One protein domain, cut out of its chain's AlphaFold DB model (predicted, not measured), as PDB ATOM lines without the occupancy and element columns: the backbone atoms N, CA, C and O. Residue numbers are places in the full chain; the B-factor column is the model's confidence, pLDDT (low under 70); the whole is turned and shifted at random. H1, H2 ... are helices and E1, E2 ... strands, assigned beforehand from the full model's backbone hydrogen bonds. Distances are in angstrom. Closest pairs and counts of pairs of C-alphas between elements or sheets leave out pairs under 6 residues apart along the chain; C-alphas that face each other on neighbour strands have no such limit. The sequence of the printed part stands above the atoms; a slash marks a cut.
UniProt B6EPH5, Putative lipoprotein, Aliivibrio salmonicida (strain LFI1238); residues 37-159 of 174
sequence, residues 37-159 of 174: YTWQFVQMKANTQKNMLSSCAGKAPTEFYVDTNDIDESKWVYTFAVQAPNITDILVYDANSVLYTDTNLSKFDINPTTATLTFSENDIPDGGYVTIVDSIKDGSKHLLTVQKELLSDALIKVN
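What this domain is: This is residues 37 to 159 of the 174 residues of the protein "Putative lipoprotein" of Aliivibrio salmonicida (strain LFI1238) (UniProt B6EPH5). Two lobes lie end to end along a rod, and the long strand E1 runs from one into the other. In one lobe the last part of E1 joins the hairpin E2 and E3 in a small sheet, with H1 over one face; in the other, E5 and E8 lie beside the first part of E1, and a second sheet, E4, E6 and E7, makes the rest with the long unnamed stretch 94 to 115. The printed part has 123 residues with one named helix and eight named strands, in the order E1 H1 E2 E3 E4 E5 E6 E7 E8; the class is mostly strand, though under half of the residues are in named elements. The five-stranded sheet is branched and mixed; the other, E4 E6 E7, is antiparallel. The whole is loose, with a radius of gyration of the C-alphas of 17.4 A and spans of 56 by 25 by 25 A.

How they stand to each other: Start at E1, residues 37 to 48, whose pairing is staggered. E5, residues 116 to 120, is antiparallel beside 37 to 40, with N 39 and O 117 2.8 A apart. E3, residues 77 to 83, is antiparallel beside 42 to 48 on the same side, with N 45 and O 80 2.8 A apart. On the other side E8, residues 154 to 158, is parallel beside 39 to 43, with N 156 and O 40 2.8 A apart. H1, residues 49 to 55, is on this sheet, over E1 at a height of 7.6 A; it runs slantwise to the strands, at 54 degrees to E1 on the local plane. Its closest C-alphas to E3 are Gln 49 and Tyr 78, 6.2 A. In H1 every O i to N i+4 pair is within hydrogen-bond range. E2, residues 63 to 67, forms a hairpin with E3; look for N 79 and O 65, 2.8 A. In the second sheet E6, residues 129 to 135, is antiparallel to E4, residues 89 to 93, with N 131 and O 91 2.7 A apart. E6 forms a hairpin with E7, residues 141 to 147, where N 132 and O 144 are 2.8 A apart. Between the sheets, the closest C-alphas of E6 and E8 are Asp 134 and Val 158, 6.3 A.

Where its parts are: Find C-alpha 37 at (44.882, 28.663, 47.064); E1 runs 33.9 A to C-alpha 48 at (39.434, 46.955, 19.027). E3 covers 19.2 A, E6 19.7 A and E7 19.3 A. E8 ends at C-alpha 158, (36.094, 29.942, 31.338).

The domain as a whole: The C-alphas farthest apart, Ile 71 and Asp 102, are 57.0 A apart. The printed part has no cut; E4 to E5 is the long link. No printed residue is under 70 in pLDDT.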
ATOM      1  N   TYR A  37      44.757  28.358  48.480       97.38
ATOM      2  CA  TYR A  37      44.882  28.663  47.064       97.38
ATOM      3  C   TYR A  37      43.767  29.611  46.646       97.38
ATOM      4  O   TYR A  37      42.641  29.522  47.145       97.38
ATOM      5  N   THR A  38      44.078  30.509  45.720       97.81
ATOM      6  CA  THR A  38      43.119  31.422  45.104       97.81
ATOM      7  C   THR A  38      43.097  31.227  43.598       97.81
ATOM      8  O   THR A  38      44.093  31.417  42.897       97.81
ATOM      9  N   TRP A  39      41.923  30.878  43.087       98.00
ATOM     10  CA  TRP A  39      41.661  30.769  41.660       98.00
ATOM     11  C   TRP A  39      40.832  31.954  41.190       98.00
ATOM     12  O   TRP A  39      39.719  32.177  41.664       98.00
ATOM     13  N   GLN A  40      41.379  32.710  40.242       97.56
ATOM     14  CA  GLN A  40      40.706  33.814  39.573       97.56
ATOM     15  C   GLN A  40      40.079  33.309  38.275       97.56
ATOM     16  O   GLN A  40      40.783  32.882  37.365       97.56
ATOM     17  N   PHE A  41      38.761  33.414  38.150       97.19
ATOM     18  CA  PHE A  41      38.038  33.023  36.947       97.19
ATOM     19  C   PHE A  41      37.892  34.210  35.997       97.19
ATOM     20  O   PHE A  41      37.474  35.306  36.398       97.19
ATOM     21  N   VAL A  42      38.232  33.989  34.729       96.19
ATOM     22  CA  VAL A  42      38.159  34.999  33.672       96.19
ATOM     23  C   VAL A  42      37.564  34.452  32.386       96.19
ATOM     24  O   VAL A  42      37.780  33.304  32.013       96.19
ATOM     25  N   GLN A  43      36.861  35.314  31.663       94.75
ATOM     26  CA  GLN A  43      36.449  35.075  30.288       94.75
ATOM     27  C   GLN A  43      37.321  35.939  29.377       94.75
ATOM     28  O   GLN A  43      37.436  37.150  29.572       94.75
ATOM     29  N   MET A  44      37.901  35.321  28.352       94.44
ATOM     30  CA  MET A  44      38.662  36.043  27.337       94.44
ATOM     31  C   MET A  44      37.715  36.719  26.341       94.44
ATOM     32  O   MET A  44      36.770  36.099  25.851       94.44
ATOM     33  N   LYS A  45      37.984  37.984  26.024       94.50
ATOM     34  CA  LYS A  45      37.306  38.763  24.982       94.50
ATOM     35  C   LYS A  45      38.341  39.325  24.014       94.50
ATOM     36  O   LYS A  45      39.489  39.534  24.389       94.50
ATOM     37  N   ALA A  46      37.919  39.581  22.781       95.31
ATOM     38  CA  ALA A  46      38.749  40.184  21.745       95.31
ATOM     39  C   ALA A  46      37.986  41.340  21.093       95.31
ATOM     40  O   ALA A  46      36.854  41.146  20.652       95.31
ATOM     41  N   ASN A  47      38.558  42.544  21.084       96.25
ATOM     42  CA  ASN A  47      37.948  43.736  20.486       96.25
ATOM     43  C   ASN A  47      39.007  44.773  20.091       96.25
ATOM     44  O   ASN A  47      40.114  44.765  20.615       96.25
ATOM     45  N   THR A  48      38.635  45.733  19.241       96.69
ATOM     46  CA  THR A  48      39.434  46.955  19.027       96.69
ATOM     47  C   THR A  48      39.658  47.709  20.339       96.69
ATOM     48  O   THR A  48      38.771  47.678  21.201       96.69
ATOM     49  N   GLN A  49      40.745  48.478  20.453       95.06
ATOM     50  CA  GLN A  49      41.072  49.247  21.663       95.06
ATOM     51  C   GLN A  49      39.901  50.111  22.159       95.06
ATOM     52  O   GLN A  49      39.543  50.078  23.337       95.06
ATOM     53  N   LYS A  50      39.243  50.836  21.242       95.12
ATOM     54  CA  LYS A  50      38.080  51.681  21.551       95.12
ATOM     55  C   LYS A  50      36.954  50.884  22.216       95.12
ATOM     56  O   LYS A  50      36.433  51.292  23.254       95.12
ATOM     57  N   ASN A  51      36.584  49.748  21.628       95.19
ATOM     58  CA  ASN A  51      35.497  48.906  22.131       95.19
ATOM     59  C   ASN A  51      35.875  48.201  23.440       95.19
ATOM     60  O   ASN A  51      35.040  48.107  24.338       95.19
ATOM     61  N   MET A  52      37.130  47.765  23.578       94.81
ATOM     62  CA  MET A  52      37.661  47.225  24.828       94.81
ATOM     63  C   MET A  52      37.529  48.255  25.956       94.81
ATOM     64  O   MET A  52      36.852  47.981  26.948       94.81
ATOM     65  N   LEU A  53      38.079  49.461  25.782       93.94
ATOM     66  CA  LEU A  53      37.996  50.528  26.784       93.94
ATOM     67  C   LEU A  53      36.544  50.902  27.096       93.94
ATOM     68  O   LEU A  53      36.196  51.058  28.264       93.94
ATOM     69  N   SER A  54      35.674  50.973  26.085       94.06
ATOM     70  CA  SER A  54      34.240  51.198  26.300       94.06
ATOM     71  C   SER A  54      33.609  50.103  27.167       94.06
ATOM     72  O   SER A  54      32.841  50.414  28.075       94.06
ATOM     73  N   SER A  55      33.940  48.829  26.926       91.75
ATOM     74  CA  SER A  55      33.435  47.699  27.723       91.75
ATOM     75  C   SER A  55      33.985  47.678  29.153       91.75
ATOM     76  O   SER A  55      33.321  47.195  30.066       91.75
ATOM     77  N   CYS A  56      35.162  48.271  29.357       93.19
ATOM     78  CA  CYS A  56      35.848  48.372  30.640       93.19
ATOM     79  C   CYS A  56      35.640  49.724  31.344       93.19
ATOM     80  O   CYS A  56      36.435  50.095  32.212       93.19
ATOM     81  N   ALA A  57      34.595  50.480  30.983       92.06
ATOM     82  CA  ALA A  57      34.284  51.792  31.561       92.06
ATOM     83  C   ALA A  57      35.480  52.773  31.545       92.06
ATOM     84  O   ALA A  57      35.751  53.476  32.519       92.06
ATOM     85  N   GLY A  58      36.229  52.781  30.441       89.88
ATOM     86  CA  GLY A  58      37.398  53.632  30.215       89.88
ATOM     87  C   GLY A  58      38.685  53.168  30.901       89.88
ATOM     88  O   GLY A  58      39.707  53.832  30.760       89.88
ATOM     89  N   LYS A  59      38.671  52.050  31.638       89.00
ATOM     90  CA  LYS A  59      39.858  51.512  32.316       89.00
ATOM     91  C   LYS A  59      40.538  50.452  31.457       89.00
ATOM     92  O   LYS A  59      39.863  49.585  30.912       89.00
ATOM     93  N   ALA A  60      41.864  50.492  31.380       89.50
ATOM     94  CA  ALA A  60      42.632  49.457  30.698       89.50
ATOM     95  C   ALA A  60      42.539  48.119  31.470       89.50
ATOM     96  O   ALA A  60      42.837  48.101  32.674       89.50
ATOM     97  N   PRO A  61      42.097  47.023  30.826       93.19
ATOM     98  CA  PRO A  61      42.162  45.681  31.396       93.19
ATOM     99  C   PRO A  61      43.593  45.126  31.347       93.19
ATOM    100  O   PRO A  61      44.491  45.723  30.759       93.19
ATOM    101  N   THR A  62      43.801  43.942  31.919       92.00
ATOM    102  CA  THR A  62      44.960  43.115  31.571       92.00
ATOM    103  C   THR A  62      44.797  42.603  30.140       92.00
ATOM    104  O   THR A  62      43.849  41.875  29.826       92.00
ATOM    105  N   GLU A  63      45.738  42.989  29.287       92.81
ATOM    106  CA  GLU A  63      45.871  42.536  27.906       92.81
ATOM    107  C   GLU A  63      46.767  41.293  27.862       92.81
ATOM    108  O   GLU A  63      47.788  41.223  28.542       92.81
ATOM    109  N   PHE A  64      46.370  40.296  27.074       92.81
ATOM    110  CA  PHE A  64      47.098  39.033  26.920       92.81
ATOM    111  C   PHE A  64      47.749  38.913  25.548       92.81
ATOM    112  O   PHE A  64      48.749  38.218  25.396       92.81
ATOM    113  N   TYR A  65      47.162  39.562  24.542       94.75
ATOM    114  CA  TYR A  65      47.661  39.552  23.177       94.75
ATOM    115  C   TYR A  65      47.092  40.735  22.394       94.75
ATOM    116  O   TYR A  65      45.940  41.119  22.610       94.75
ATOM    117  N   VAL A  66      47.880  41.277  21.468       95.88
ATOM    118  CA  VAL A  66      47.448  42.305  20.516       95.88
ATOM    119  C   VAL A  66      47.758  41.806  19.109       95.88
ATOM    120  O   VAL A  66      48.912  41.528  18.789       95.88
ATOM    121  N   ASP A  67      46.721  41.682  18.285       96.12
ATOM    122  CA  ASP A  67      46.845  41.414  16.855       96.12
ATOM    123  C   ASP A  67      47.064  42.739  16.115       96.12
ATOM    124  O   ASP A  67      46.157  43.575  16.037       96.12
ATOM    125  N   THR A  68      48.275  42.915  15.590       96.62
ATOM    126  CA  THR A  68      48.729  44.118  14.883       96.62
ATOM    127  C   THR A  68      48.812  43.924  13.366       96.62
ATOM    128  O   THR A  68      49.505  44.674  12.681       96.62
ATOM    129  N   ASN A  69      48.130  42.911  12.818       95.25
ATOM    130  CA  ASN A  69      48.212  42.579  11.391       95.25
ATOM    131  C   ASN A  69      47.526  43.607  10.469       95.25
ATOM    132  O   ASN A  69      47.815  43.630   9.272       95.25
ATOM    133  N   ASP A  70      46.617  44.441  10.988       96.38
ATOM    134  CA  ASP A  70      46.013  45.533  10.214       96.38
ATOM    135  C   ASP A  70      46.953  46.751  10.173       96.38
ATOM    136  O   ASP A  70      47.583  47.110  11.169       96.38
ATOM    137  N   ILE A  71      47.028  47.401   9.009       95.38
ATOM    138  CA  ILE A  71      47.822  48.621   8.810       95.38
ATOM    139  C   ILE A  71      47.223  49.831   9.542       95.38
ATOM    140  O   ILE A  71      47.932  50.785   9.852       95.38
ATOM    141  N   ASP A  72      45.916  49.806   9.797       95.88
ATOM    142  CA  ASP A  72      45.204  50.800  10.588       95.88
ATOM    143  C   ASP A  72      45.195  50.370  12.062       95.88
ATOM    144  O   ASP A  72      44.463  49.460  12.456       95.88
ATOM    145  N   GLU A  73      45.985  51.058  12.892       94.38
ATOM    146  CA  GLU A  73      46.116  50.779  14.332       94.38
ATOM    147  C   GLU A  73      44.770  50.787  15.070       94.38
ATOM    148  O   GLU A  73      44.575  50.059  16.044       94.38
ATOM    149  N   SER A  74      43.787  51.557  14.587       94.56
ATOM    150  CA  SER A  74      42.458  51.606  15.208       94.56
ATOM    151  C   SER A  74      41.679  50.288  15.084       94.56
ATOM    152  O   SER A  74      40.698  50.076  15.809       94.56
ATOM    153  N   LYS A  75      42.127  49.394  14.196       95.81
ATOM    154  CA  LYS A  75      41.558  48.063  13.957       95.81
ATOM    155  C   LYS A  75      42.332  46.936  14.627       95.81
ATOM    156  O   LYS A  75      41.866  45.799  14.565       95.81
ATOM    157  N   TRP A  76      43.457  47.223  15.284       97.50
ATOM    158  CA  TRP A  76      44.181  46.217  16.056       97.50
ATOM    159  C   TRP A  76      43.262  45.557  17.080       97.50
ATOM    160  O   TRP A  76      42.456  46.226  17.737       97.50
ATOM    161  N   VAL A  77      43.367  44.235  17.205       97.62
ATOM    162  CA  VAL A  77      42.477  43.446  18.060       97.62
ATOM    163  C   VAL A  77      43.197  43.092  19.350       97.62
ATOM    164  O   VAL A  77      44.177  42.354  19.364       97.62
ATOM    165  N   TYR A  78      42.660  43.587  20.454       96.25
ATOM    166  CA  TYR A  78      43.169  43.365  21.796       96.25
ATOM    167  C   TYR A  78      42.423  42.191  22.407       96.25
ATOM    168  O   TYR A  78      41.195  42.219  22.526       96.25
ATOM    169  N   THR A  79      43.167  41.166  22.801       96.31
ATOM    170  CA  THR A  79      42.679  40.044  23.599       96.31
ATOM    171  C   THR A  79      42.895  40.367  25.071       96.31
ATOM    172  O   THR A  79      44.027  40.539  25.521       96.31
ATOM    173  N   PHE A  80      41.809  40.437  25.828       94.88
ATOM    174  CA  PHE A  80      41.793  40.853  27.229       94.88
ATOM    175  C   PHE A  80      40.859  39.966  28.052       94.88
ATOM    176  O   PHE A  80      40.055  39.205  27.506       94.88
ATOM    177  N   ALA A  81      40.954  40.068  29.375       94.31
ATOM    178  CA  ALA A  81      40.120  39.305  30.295       94.31
ATOM    179  C   ALA A  81      39.033  40.164  30.957       94.31
ATOM    180  O   ALA A  81      39.261  41.305  31.372       94.31
ATOM    181  N   VAL A  82      37.854  39.575  31.133       94.62
ATOM    182  CA  VAL A  82      36.815  40.058  32.053       94.62
ATOM    183  C   VAL A  82      36.606  39.045  33.172       94.62
ATOM    184  O   VAL A  82      36.831  37.853  32.974       94.62
ATOM    185  N   GLN A  83      36.183  39.509  34.345       95.50
ATOM    186  CA  GLN A  83      35.846  38.642  35.477       95.50
ATOM    187  C   GLN A  83      34.699  37.700  35.099       95.50
ATOM    188  O   GLN A  83      33.768  38.108  34.405       95.50
ATOM    189  N   ALA A  84      34.774  36.442  35.529       95.75
ATOM    190  CA  ALA A  84      33.821  35.419  35.113       95.75
ATOM    191  C   ALA A  84      33.395  34.504  36.270       95.75
ATOM    192  O   ALA A  84      33.882  33.383  36.381       95.75
ATOM    193  N   PRO A  85      32.495  34.971  37.151       95.81
ATOM    194  CA  PRO A  85      32.159  34.243  38.372       95.81
ATOM    195  C   PRO A  85      31.262  33.020  38.136       95.81
ATOM    196  O   PRO A  85      31.119  32.191  39.029       95.81
ATOM    197  N   ASN A  86      30.625  32.900  36.967       94.50
ATOM    198  CA  ASN A  86      29.680  31.821  36.713       94.50
ATOM    199  C   ASN A  86      30.371  30.644  36.028       94.50
ATOM    200  O   ASN A  86      30.900  30.785  34.927       94.50
ATOM    201  N   ILE A  87      30.281  29.474  36.646       95.38
ATOM    202  CA  ILE A  87      30.653  28.182  36.068       95.38
ATOM    203  C   ILE A  87      29.513  27.185  36.276       95.38
ATOM    204  O   ILE A  87      28.514  27.474  36.939       95.38
ATOM    205  N   THR A  88      29.641  25.997  35.692       95.62
ATOM    206  CA  THR A  88      28.611  24.959  35.817       95.62
ATOM    207  C   THR A  88      28.683  24.283  37.167       95.62
ATOM    208  O   THR A  88      27.642  24.135  37.812       95.62
ATOM    209  N   ASP A  89      29.888  23.870  37.564       96.38
ATOM    210  CA  ASP A  89      30.108  23.161  38.816       96.38
ATOM    211  C   ASP A  89      31.573  23.120  39.255       96.38
ATOM    212  O   ASP A  89      32.480  23.348  38.449       96.38
ATOM    213  N   ILE A  90      31.769  22.772  40.526       97.75
ATOM    214  CA  ILE A  90      33.056  22.366  41.097       97.75
ATOM    215  C   ILE A  90      32.860  20.983  41.699       97.75
ATOM    216  O   ILE A  90      32.012  20.796  42.564       97.75
ATOM    217  N   LEU A  91      33.642  20.018  41.227       97.88
ATOM    218  CA  LEU A  91      33.561  18.630  41.665       97.88
ATOM    219  C   LEU A  91      34.890  18.225  42.294       97.88
ATOM    220  O   LEU A  91      35.943  18.436  41.694       97.88
ATOM    221  N   VAL A  92      34.844  17.622  43.477       98.44
ATOM    222  CA  VAL A  92      36.027  17.087  44.158       98.44
ATOM    223  C   VAL A  92      35.941  15.574  44.159       98.44
ATOM    224  O   VAL A  92      34.894  15.008  44.465       98.44
ATOM    225  N   TYR A  93      37.039  14.917  43.816       98.31
ATOM    226  CA  TYR A  93      37.139  13.466  43.781       98.31
ATOM    227  C   TYR A  93      38.279  12.991  44.673       98.31
ATOM    228  O   TYR A  93      39.278  13.693  44.847       98.31
ATOM    229  N   ASP A  94      38.123  11.794  45.227       97.81
ATOM    230  CA  ASP A  94      39.184  11.099  45.946       97.81
ATOM    231  C   ASP A  94      40.179  10.402  44.999       97.81
ATOM    232  O   ASP A  94      40.027  10.400  43.774       97.81
ATOM    233  N   ALA A  95      41.204   9.771  45.578       97.50
ATOM    234  CA  ALA A  95      42.213   9.018  44.834       97.50
ATOM    235  C   ALA A  95      41.645   7.835  44.021       97.50
ATOM    236  O   ALA A  95      42.299   7.345  43.101       97.50
ATOM    237  N   ASN A  96      40.431   7.375  44.336       97.12
ATOM    238  CA  ASN A  96      39.742   6.288  43.641       97.12
ATOM    239  C   ASN A  96      38.746   6.807  42.591       97.12
ATOM    240  O   ASN A  96      37.971   6.018  42.046       97.12
ATOM    241  N   SER A  97      38.764   8.111  42.287       95.94
ATOM    242  CA  SER A  97      37.830   8.771  41.363       95.94
ATOM    243  C   SER A  97      36.364   8.730  41.817       95.94
ATOM    244  O   SER A  97      35.449   8.840  40.995       95.94
ATOM    245  N   VAL A  98      36.116   8.593  43.120       97.69
ATOM    246  CA  VAL A  98      34.778   8.697  43.714       97.69
ATOM    247  C   VAL A  98      34.526  10.148  44.104       97.69
ATOM    248  O   VAL A  98      35.413  10.818  44.630       97.69
ATOM    249  N   LEU A  99      33.317  10.650  43.826       97.25
ATOM    250  CA  LEU A  99      32.928  12.004  44.218       97.25
ATOM    251  C   LEU A  99      33.023  12.135  45.744       97.25
ATOM    252  O   LEU A  99      32.354  11.409  46.480       97.25
ATOM    253  N   TYR A 100      33.853  13.063  46.202       95.94
ATOM    254  CA  TYR A 100      34.098  13.317  47.611       95.94
ATOM    255  C   TYR A 100      33.021  14.255  48.160       95.94
ATOM    256  O   TYR A 100      32.915  15.404  47.738       95.94
ATOM    257  N   THR A 101      32.199  13.758  49.083       92.19
ATOM    258  CA  THR A 101      31.015  14.475  49.588       92.19
ATOM    259  C   THR A 101      31.259  15.274  50.862       92.19
ATOM    260  O   THR A 101      30.413  16.079  51.232       92.19
ATOM    261  N   ASP A 102      32.398  15.068  51.523       91.00
ATOM    262  CA  ASP A 102      32.721  15.712  52.804       91.00
ATOM    263  C   ASP A 102      33.415  17.078  52.623       91.00
ATOM    264  O   ASP A 102      33.871  17.691  53.587       91.00
ATOM    265  N   THR A 103      33.500  17.575  51.385       91.06
ATOM    266  CA  THR A 103      33.954  18.937  51.078       91.06
ATOM    267  C   THR A 103      32.780  19.913  51.070       91.06
ATOM    268  O   THR A 103      31.673  19.568  50.657       91.06
ATOM    269  N   ASN A 104      33.030  21.160  51.472       89.81
ATOM    270  CA  ASN A 104      32.070  22.255  51.298       89.81
ATOM    271  C   ASN A 104      32.331  23.062  50.020       89.81
ATOM    272  O   ASN A 104      31.607  24.016  49.755       89.81
ATOM    273  N   LEU A 105      33.365  22.707  49.249       95.25
ATOM    274  CA  LEU A 105      33.755  23.456  48.066       95.25
ATOM    275  C   LEU A 105      32.697  23.328  46.966       95.25
ATOM    276  O   LEU A 105      32.413  22.236  46.476       95.25
ATOM    277  N   SER A 106      32.144  24.458  46.546       95.75
ATOM    278  CA  SER A 106      31.094  24.525  45.540       95.75
ATOM    279  C   SER A 106      31.273  25.729  44.616       95.75
ATOM    280  O   SER A 106      31.967  26.701  44.915       95.75
ATOM    281  N   LYS A 107      30.566  25.723  43.483       95.88
ATOM    282  CA  LYS A 107      30.520  26.891  42.586       95.88
ATOM    283  C   LYS A 107      29.959  28.159  43.242       95.88
ATOM    284  O   LYS A 107      30.192  29.249  42.732       95.88
ATOM    285  N   PHE A 108      29.189  28.026  44.323       96.62
ATOM    286  CA  PHE A 108      28.586  29.167  45.015       96.62
ATOM    287  C   PHE A 108      29.584  29.904  45.911       96.62
ATOM    288  O   PHE A 108      29.308  31.030  46.318       96.62
ATOM    289  N   ASP A 109      30.755  29.312  46.152       97.12
ATOM    290  CA  ASP A 109      31.848  29.932  46.903       97.12
ATOM    291  C   ASP A 109      32.691  30.884  46.038       97.12
ATOM    292  O   ASP A 109      33.545  31.611  46.551       97.12
ATOM    293  N   ILE A 110      32.440  30.932  44.723       97.75
ATOM    294  CA  ILE A 110      33.048  31.934  43.848       97.75
ATOM    295  C   ILE A 110      32.442  33.297  44.170       97.75
ATOM    296  O   ILE A 110      31.241  33.530  44.026       97.75
ATOM    297  N   ASN A 111      33.299  34.241  44.551       96.69
ATOM    298  CA  ASN A 111      32.871  35.602  44.823       96.69
ATOM    299  C   ASN A 111      32.283  36.233  43.542       96.69
ATOM    300  O   ASN A 111      33.005  36.389  42.553       96.69
ATOM    301  N   PRO A 112      31.014  36.679  43.543       94.12
ATOM    302  CA  PRO A 112      30.348  37.172  42.336       94.12
ATOM    303  C   PRO A 112      30.902  38.511  41.833       94.12
ATOM    304  O   PRO A 112      30.605  38.927  40.717       94.12
ATOM    305  N   THR A 113      31.681  39.216  42.658       91.50
ATOM    306  CA  THR A 113      32.240  40.532  42.333       91.50
ATOM    307  C   THR A 113      33.685  40.453  41.872       91.50
ATOM    308  O   THR A 113      34.058  41.200  40.973       91.50
ATOM    309  N   THR A 114      34.506  39.613  42.501       93.25
ATOM    310  CA  THR A 114      35.922  39.454  42.137       93.25
ATOM    311  C   THR A 114      36.148  38.277  41.195       93.25
ATOM    312  O   THR A 114      37.186  38.221  40.547       93.25
ATOM    313  N   ALA A 115      35.174  37.371  41.069       96.50
ATOM    314  CA  ALA A 115      35.298  36.094  40.369       96.50
ATOM    315  C   ALA A 115      36.461  35.245  40.901       96.50
ATOM    316  O   ALA A 115      37.171  34.602  40.134       96.50
ATOM    317  N   THR A 116      36.672  35.264  42.217       97.38
ATOM    318  CA  THR A 116      37.717  34.486  42.889       97.38
ATOM    319  C   THR A 116      37.104  33.386  43.741       97.38
ATOM    320  O   THR A 116      36.141  33.639  44.468       97.38
ATOM    321  N   LEU A 117      37.707  32.204  43.706       98.06
ATOM    322  CA  LEU A 117      37.486  31.122  44.660       98.06
ATOM    323  C   LEU A 117      38.724  30.991  45.534       98.06
ATOM    324  O   LEU A 117      39.825  30.855  45.005       98.06
ATOM    325  N   THR A 118      38.543  30.986  46.848       97.25
ATOM    326  CA  THR A 118      39.623  30.697  47.791       97.25
ATOM    327  C   THR A 118      39.271  29.442  48.567       97.25
ATOM    328  O   THR A 118      38.207  29.373  49.173       97.25
ATOM    329  N   PHE A 119      40.175  28.471  48.561       97.12
ATOM    330  CA  PHE A 119      39.995  27.174  49.206       97.12
ATOM    331  C   PHE A 119      41.322  26.692  49.789       97.12
ATOM    332  O   PHE A 119      42.374  27.298  49.568       97.12
ATOM    333  N   SER A 120      41.277  25.640  50.591       95.75
ATOM    334  CA  SER A 120      42.436  25.046  51.242       95.75
ATOM    335  C   SER A 120      42.754  23.670  50.670       95.75
ATOM    336  O   SER A 120      41.882  22.973  50.160       95.75
ATOM    337  N   GLU A 121      44.002  23.228  50.827       94.12
ATOM    338  CA  GLU A 121      44.381  21.835  50.568       94.12
ATOM    339  C   GLU A 121      43.534  20.817  51.347       94.12
ATOM    340  O   GLU A 121      43.380  19.689  50.891       94.12
ATOM    341  N   ASN A 122      42.957  21.207  52.491       94.56
ATOM    342  CA  ASN A 122      42.074  20.348  53.283       94.56
ATOM    343  C   ASN A 122      40.702  20.119  52.637       94.56
ATOM    344  O   ASN A 122      40.029  19.154  52.990       94.56
ATOM    345  N   ASP A 123      40.288  20.975  51.702       96.06
ATOM    346  CA  ASP A 123      39.022  20.799  50.984       96.06
ATOM    347  C   ASP A 123      39.100  19.654  49.961       96.06
ATOM    348  O   ASP A 123      38.067  19.222  49.442       96.06
ATOM    349  N   ILE A 124      40.316  19.159  49.682       97.06
ATOM    350  CA  ILE A 124      40.616  18.085  48.735       97.06
ATOM    351  C   ILE A 124      41.225  16.895  49.501       97.06
ATOM    352  O   ILE A 124      42.222  17.067  50.209       97.06
ATOM    353  N   PRO A 125      40.681  15.673  49.381       96.94
ATOM    354  CA  PRO A 125      41.233  14.500  50.058       96.94
ATOM    355  C   PRO A 125      42.621  14.132  49.511       96.94
ATOM    356  O   PRO A 125      42.991  14.505  48.397       96.94
ATOM    357  N   ASP A 126      43.410  13.397  50.294       96.12
ATOM    358  CA  ASP A 126      44.751  12.967  49.879       96.12
ATOM    359  C   ASP A 126      44.707  12.091  48.619       96.12
ATOM    360  O   ASP A 126      43.878  11.189  48.497       96.12
ATOM    361  N   GLY A 127      45.588  12.394  47.659       96.75
ATOM    362  CA  GLY A 127      45.584  11.788  46.321       96.75
ATOM    363  C   GLY A 127      44.369  12.153  45.457       96.75
ATOM    364  O   GLY A 127      44.224  11.623  44.360       96.75
ATOM    365  N   GLY A 128      43.487  13.027  45.948       98.12
ATOM    366  CA  GLY A 128      42.320  13.516  45.232       98.12
ATOM    367  C   GLY A 128      42.621  14.670  44.282       98.12
ATOM    368  O   GLY A 128      43.756  15.125  44.117       98.12
ATOM    369  N   TYR A 129      41.564  15.171  43.652       98.38
ATOM    370  CA  TYR A 129      41.645  16.248  42.673       98.38
ATOM    371  C   TYR A 129      40.351  17.060  42.617       98.38
ATOM    372  O   TYR A 129      39.260  16.569  42.915       98.38
ATOM    373  N   VAL A 130      40.472  18.315  42.192       98.19
ATOM    374  CA  VAL A 130      39.343  19.220  41.942       98.19
ATOM    375  C   VAL A 130      39.144  19.387  40.442       98.19
ATOM    376  O   VAL A 130      40.101  19.485  39.676       98.19
ATOM    377  N   THR A 131      37.888  19.406  40.014       98.00
ATOM    378  CA  THR A 131      37.482  19.591  38.625       98.00
ATOM    379  C   THR A 131      36.540  20.778  38.506       98.00
ATOM    380  O   THR A 131      35.455  20.786  39.087       98.00
ATOM    381  N   ILE A 132      36.942  21.766  37.712       97.88
ATOM    382  CA  ILE A 132      36.089  22.874  37.284       97.88
ATOM    383  C   ILE A 132      35.308  22.433  36.055       97.88
ATOM    384  O   ILE A 132      35.904  22.025  35.056       97.88
ATOM    385  N   VAL A 133      33.984  22.557  36.121       96.88
ATOM    386  CA  VAL A 133      33.085  22.276  35.004       96.88
ATOM    387  C   VAL A 133      32.560  23.589  34.445       96.88
ATOM    388  O   VAL A 133      31.853  24.348  35.111       96.88
ATOM    389  N   ASP A 134      32.863  23.836  33.183       94.81
ATOM    390  CA  ASP A 134      32.422  24.994  32.417       94.81
ATOM    391  C   ASP A 134      31.534  24.546  31.245       94.81
ATOM    392  O   ASP A 134      31.692  23.440  30.730       94.81
ATOM    393  N   SER A 135      30.574  25.378  30.836       89.06
ATOM    394  CA  SER A 135      29.632  25.056  29.752       89.06
ATOM    395  C   SER A 135      29.670  26.101  28.659       89.06
ATOM    396  O   SER A 135      29.474  27.277  28.925       89.06
ATOM    397  N   ILE A 136      29.772  25.689  27.406       84.00
ATOM    398  CA  ILE A 136      29.559  26.617  26.292       84.00
ATOM    399  C   ILE A 136      28.094  26.607  25.839       84.00
ATOM    400  O   ILE A 136      27.297  25.763  26.249       84.00
ATOM    401  N   LYS A 137      27.714  27.588  25.009       77.50
ATOM    402  CA  LYS A 137      26.321  27.822  24.578       77.50
ATOM    403  C   LYS A 137      25.649  26.616  23.913       77.50
ATOM    404  O   LYS A 137      24.430  26.514  23.974       77.50
ATOM    405  N   ASP A 138      26.417  25.729  23.284       84.69
ATOM    406  CA  ASP A 138      25.894  24.521  22.631       84.69
ATOM    407  C   ASP A 138      25.614  23.358  23.609       84.69
ATOM    408  O   ASP A 138      25.115  22.313  23.198       84.69
ATOM    409  N   GLY A 139      25.899  23.545  24.902       82.88
ATOM    410  CA  GLY A 139      25.713  22.544  25.951       82.88
ATOM    411  C   GLY A 139      26.942  21.674  26.230       82.88
ATOM    412  O   GLY A 139      26.941  20.956  27.237       82.88
ATOM    413  N   SER A 140      27.996  21.760  25.412       90.25
ATOM    414  CA  SER A 140      29.255  21.045  25.639       90.25
ATOM    415  C   SER A 140      29.914  21.492  26.939       90.25
ATOM    416  O   SER A 140      29.842  22.663  27.330       90.25
ATOM    417  N   LYS A 141      30.572  20.542  27.610       93.31
ATOM    418  CA  LYS A 141      31.265  20.766  28.879       93.31
ATOM    419  C   LYS A 141      32.771  20.769  28.668       93.31
ATOM    420  O   LYS A 141      33.312  19.861  28.042       93.31
ATOM    421  N   HIS A 142      33.435  21.760  29.242       94.06
ATOM    422  CA  HIS A 142      34.884  21.802  29.375       94.06
ATOM    423  C   HIS A 142      35.244  21.506  30.824       94.06
ATOM    424  O   HIS A 142      34.651  22.077  31.739       94.06
ATOM    425  N   LEU A 143      36.201  20.602  31.017       95.75
ATOM    426  CA  LEU A 143      36.661  20.204  32.337       95.75
ATOM    427  C   LEU A 143      38.128  20.590  32.493       95.75
ATOM    428  O   LEU A 143      38.953  20.251  31.644       95.75
ATOM    429  N   LEU A 144      38.437  21.289  33.579       97.31
ATOM    430  CA  LEU A 144      39.802  21.483  34.046       97.31
ATOM    431  C   LEU A 144      39.957  20.732  35.360       97.31
ATOM    432  O   LEU A 144      39.313  21.090  36.342       97.31
ATOM    433  N   THR A 145      40.824  19.726  35.372       97.88
ATOM    434  CA  THR A 145      41.112  18.919  36.557       97.88
ATOM    435  C   THR A 145      42.524  19.201  37.053       97.88
ATOM    436  O   THR A 145      43.470  19.176  36.267       97.88
ATOM    437  N   VAL A 146      42.664  19.451  38.355       98.31
ATOM    438  CA  VAL A 146      43.946  19.722  39.017       98.31
ATOM    439  C   VAL A 146      44.098  18.770  40.199       98.31
ATOM    440  O   VAL A 146      43.246  18.736  41.088       98.31
ATOM    441  N   GLN A 147      45.171  17.977  40.183       98.19
ATOM    442  CA  GLN A 147      45.519  17.068  41.278       98.19
ATOM    443  C   GLN A 147      45.963  17.863  42.508       98.19
ATOM    444  O   GLN A 147      46.537  18.944  42.360       98.19
ATOM    445  N   LYS A 148      45.683  17.348  43.713       97.75
ATOM    446  CA  LYS A 148      45.947  18.049  44.983       97.75
ATOM    447  C   LYS A 148      47.395  18.538  45.087       97.75
ATOM    448  O   LYS A 148      47.636  19.668  45.499       97.75
ATOM    449  N   GLU A 149      48.352  17.723  44.666       96.88
ATOM    450  CA  GLU A 149      49.783  18.032  44.696       96.88
ATOM    451  C   GLU A 149      50.233  19.068  43.652       96.88
ATOM    452  O   GLU A 149      51.354  19.566  43.728       96.88
ATOM    453  N   LEU A 150      49.372  19.399  42.688       97.50
ATOM    454  CA  LEU A 150      49.603  20.415  41.658       97.50
ATOM    455  C   LEU A 150      48.802  21.699  41.915       97.50
ATOM    456  O   LEU A 150      48.758  22.573  41.048       97.50
ATOM    457  N   LEU A 151      48.146  21.815  43.073       97.56
ATOM    458  CA  LEU A 151      47.407  23.017  43.432       97.56
ATOM    459  C   LEU A 151      48.351  24.213  43.573       97.56
ATOM    460  O   LEU A 151      49.374  24.174  44.253       97.56
ATOM    461  N   SER A 152      47.956  25.307  42.937       97.25
ATOM    462  CA  SER A 152      48.586  26.614  43.053       97.25
ATOM    463  C   SER A 152      47.525  27.694  42.899       97.25
ATOM    464  O   SER A 152      46.412  27.423  42.437       97.25
ATOM    465  N   ASP A 153      47.885  28.937  43.213       97.44
ATOM    466  CA  ASP A 153      47.129  30.078  42.706       97.44
ATOM    467  C   ASP A 153      47.096  30.020  41.175       97.44
ATOM    468  O   ASP A 153      48.077  29.623  40.531       97.44
ATOM    469  N   ALA A 154      45.954  30.364  40.583       96.25
ATOM    470  CA  ALA A 154      45.756  30.188  39.151       96.25
ATOM    471  C   ALA A 154      44.776  31.198  38.557       96.25
ATOM    472  O   ALA A 154      43.816  31.633  39.193       96.25
ATOM    473  N   LEU A 155      45.005  31.514  37.283       95.69
ATOM    474  CA  LEU A 155      44.053  32.215  36.437       95.69
ATOM    475  C   LEU A 155      43.332  31.186  35.559       95.69
ATOM    476  O   LEU A 155      43.933  30.585  34.669       95.69
ATOM    477  N   ILE A 156      42.044  30.984  35.811       96.38
ATOM    478  CA  ILE A 156      41.222  29.973  35.153       96.38
ATOM    479  C   ILE A 156      40.392  30.632  34.058       96.38
ATOM    480  O   ILE A 156      39.498  31.436  34.323       96.38
ATOM    481  N   LYS A 157      40.669  30.270  32.805       94.88
ATOM    482  CA  LYS A 157      39.828  30.665  31.677       94.88
ATOM    483  C   LYS A 157      38.539  29.843  31.681       94.88
ATOM    484  O   LYS A 157      38.591  28.616  31.609       94.88
ATOM    485  N   VAL A 158      37.405  30.530  31.628       94.81
ATOM    486  CA  VAL A 158      36.094  29.942  31.338       94.81
ATOM    487  C   VAL A 158      35.611  30.386  29.959       94.81
ATOM    488  O   VAL A 158      35.990  31.441  29.439       94.81
ATOM    489  N   ASN A 159      34.790  29.550  29.345       92.06
ATOM    490  CA  ASN A 159      34.263  29.705  27.997       92.06
ATOM    491  C   ASN A 159      32.772  30.058  28.014       92.06
ATOM    492  O   ASN A 159      32.282  30.602  27.022       92.06
TER     493      ASN A 159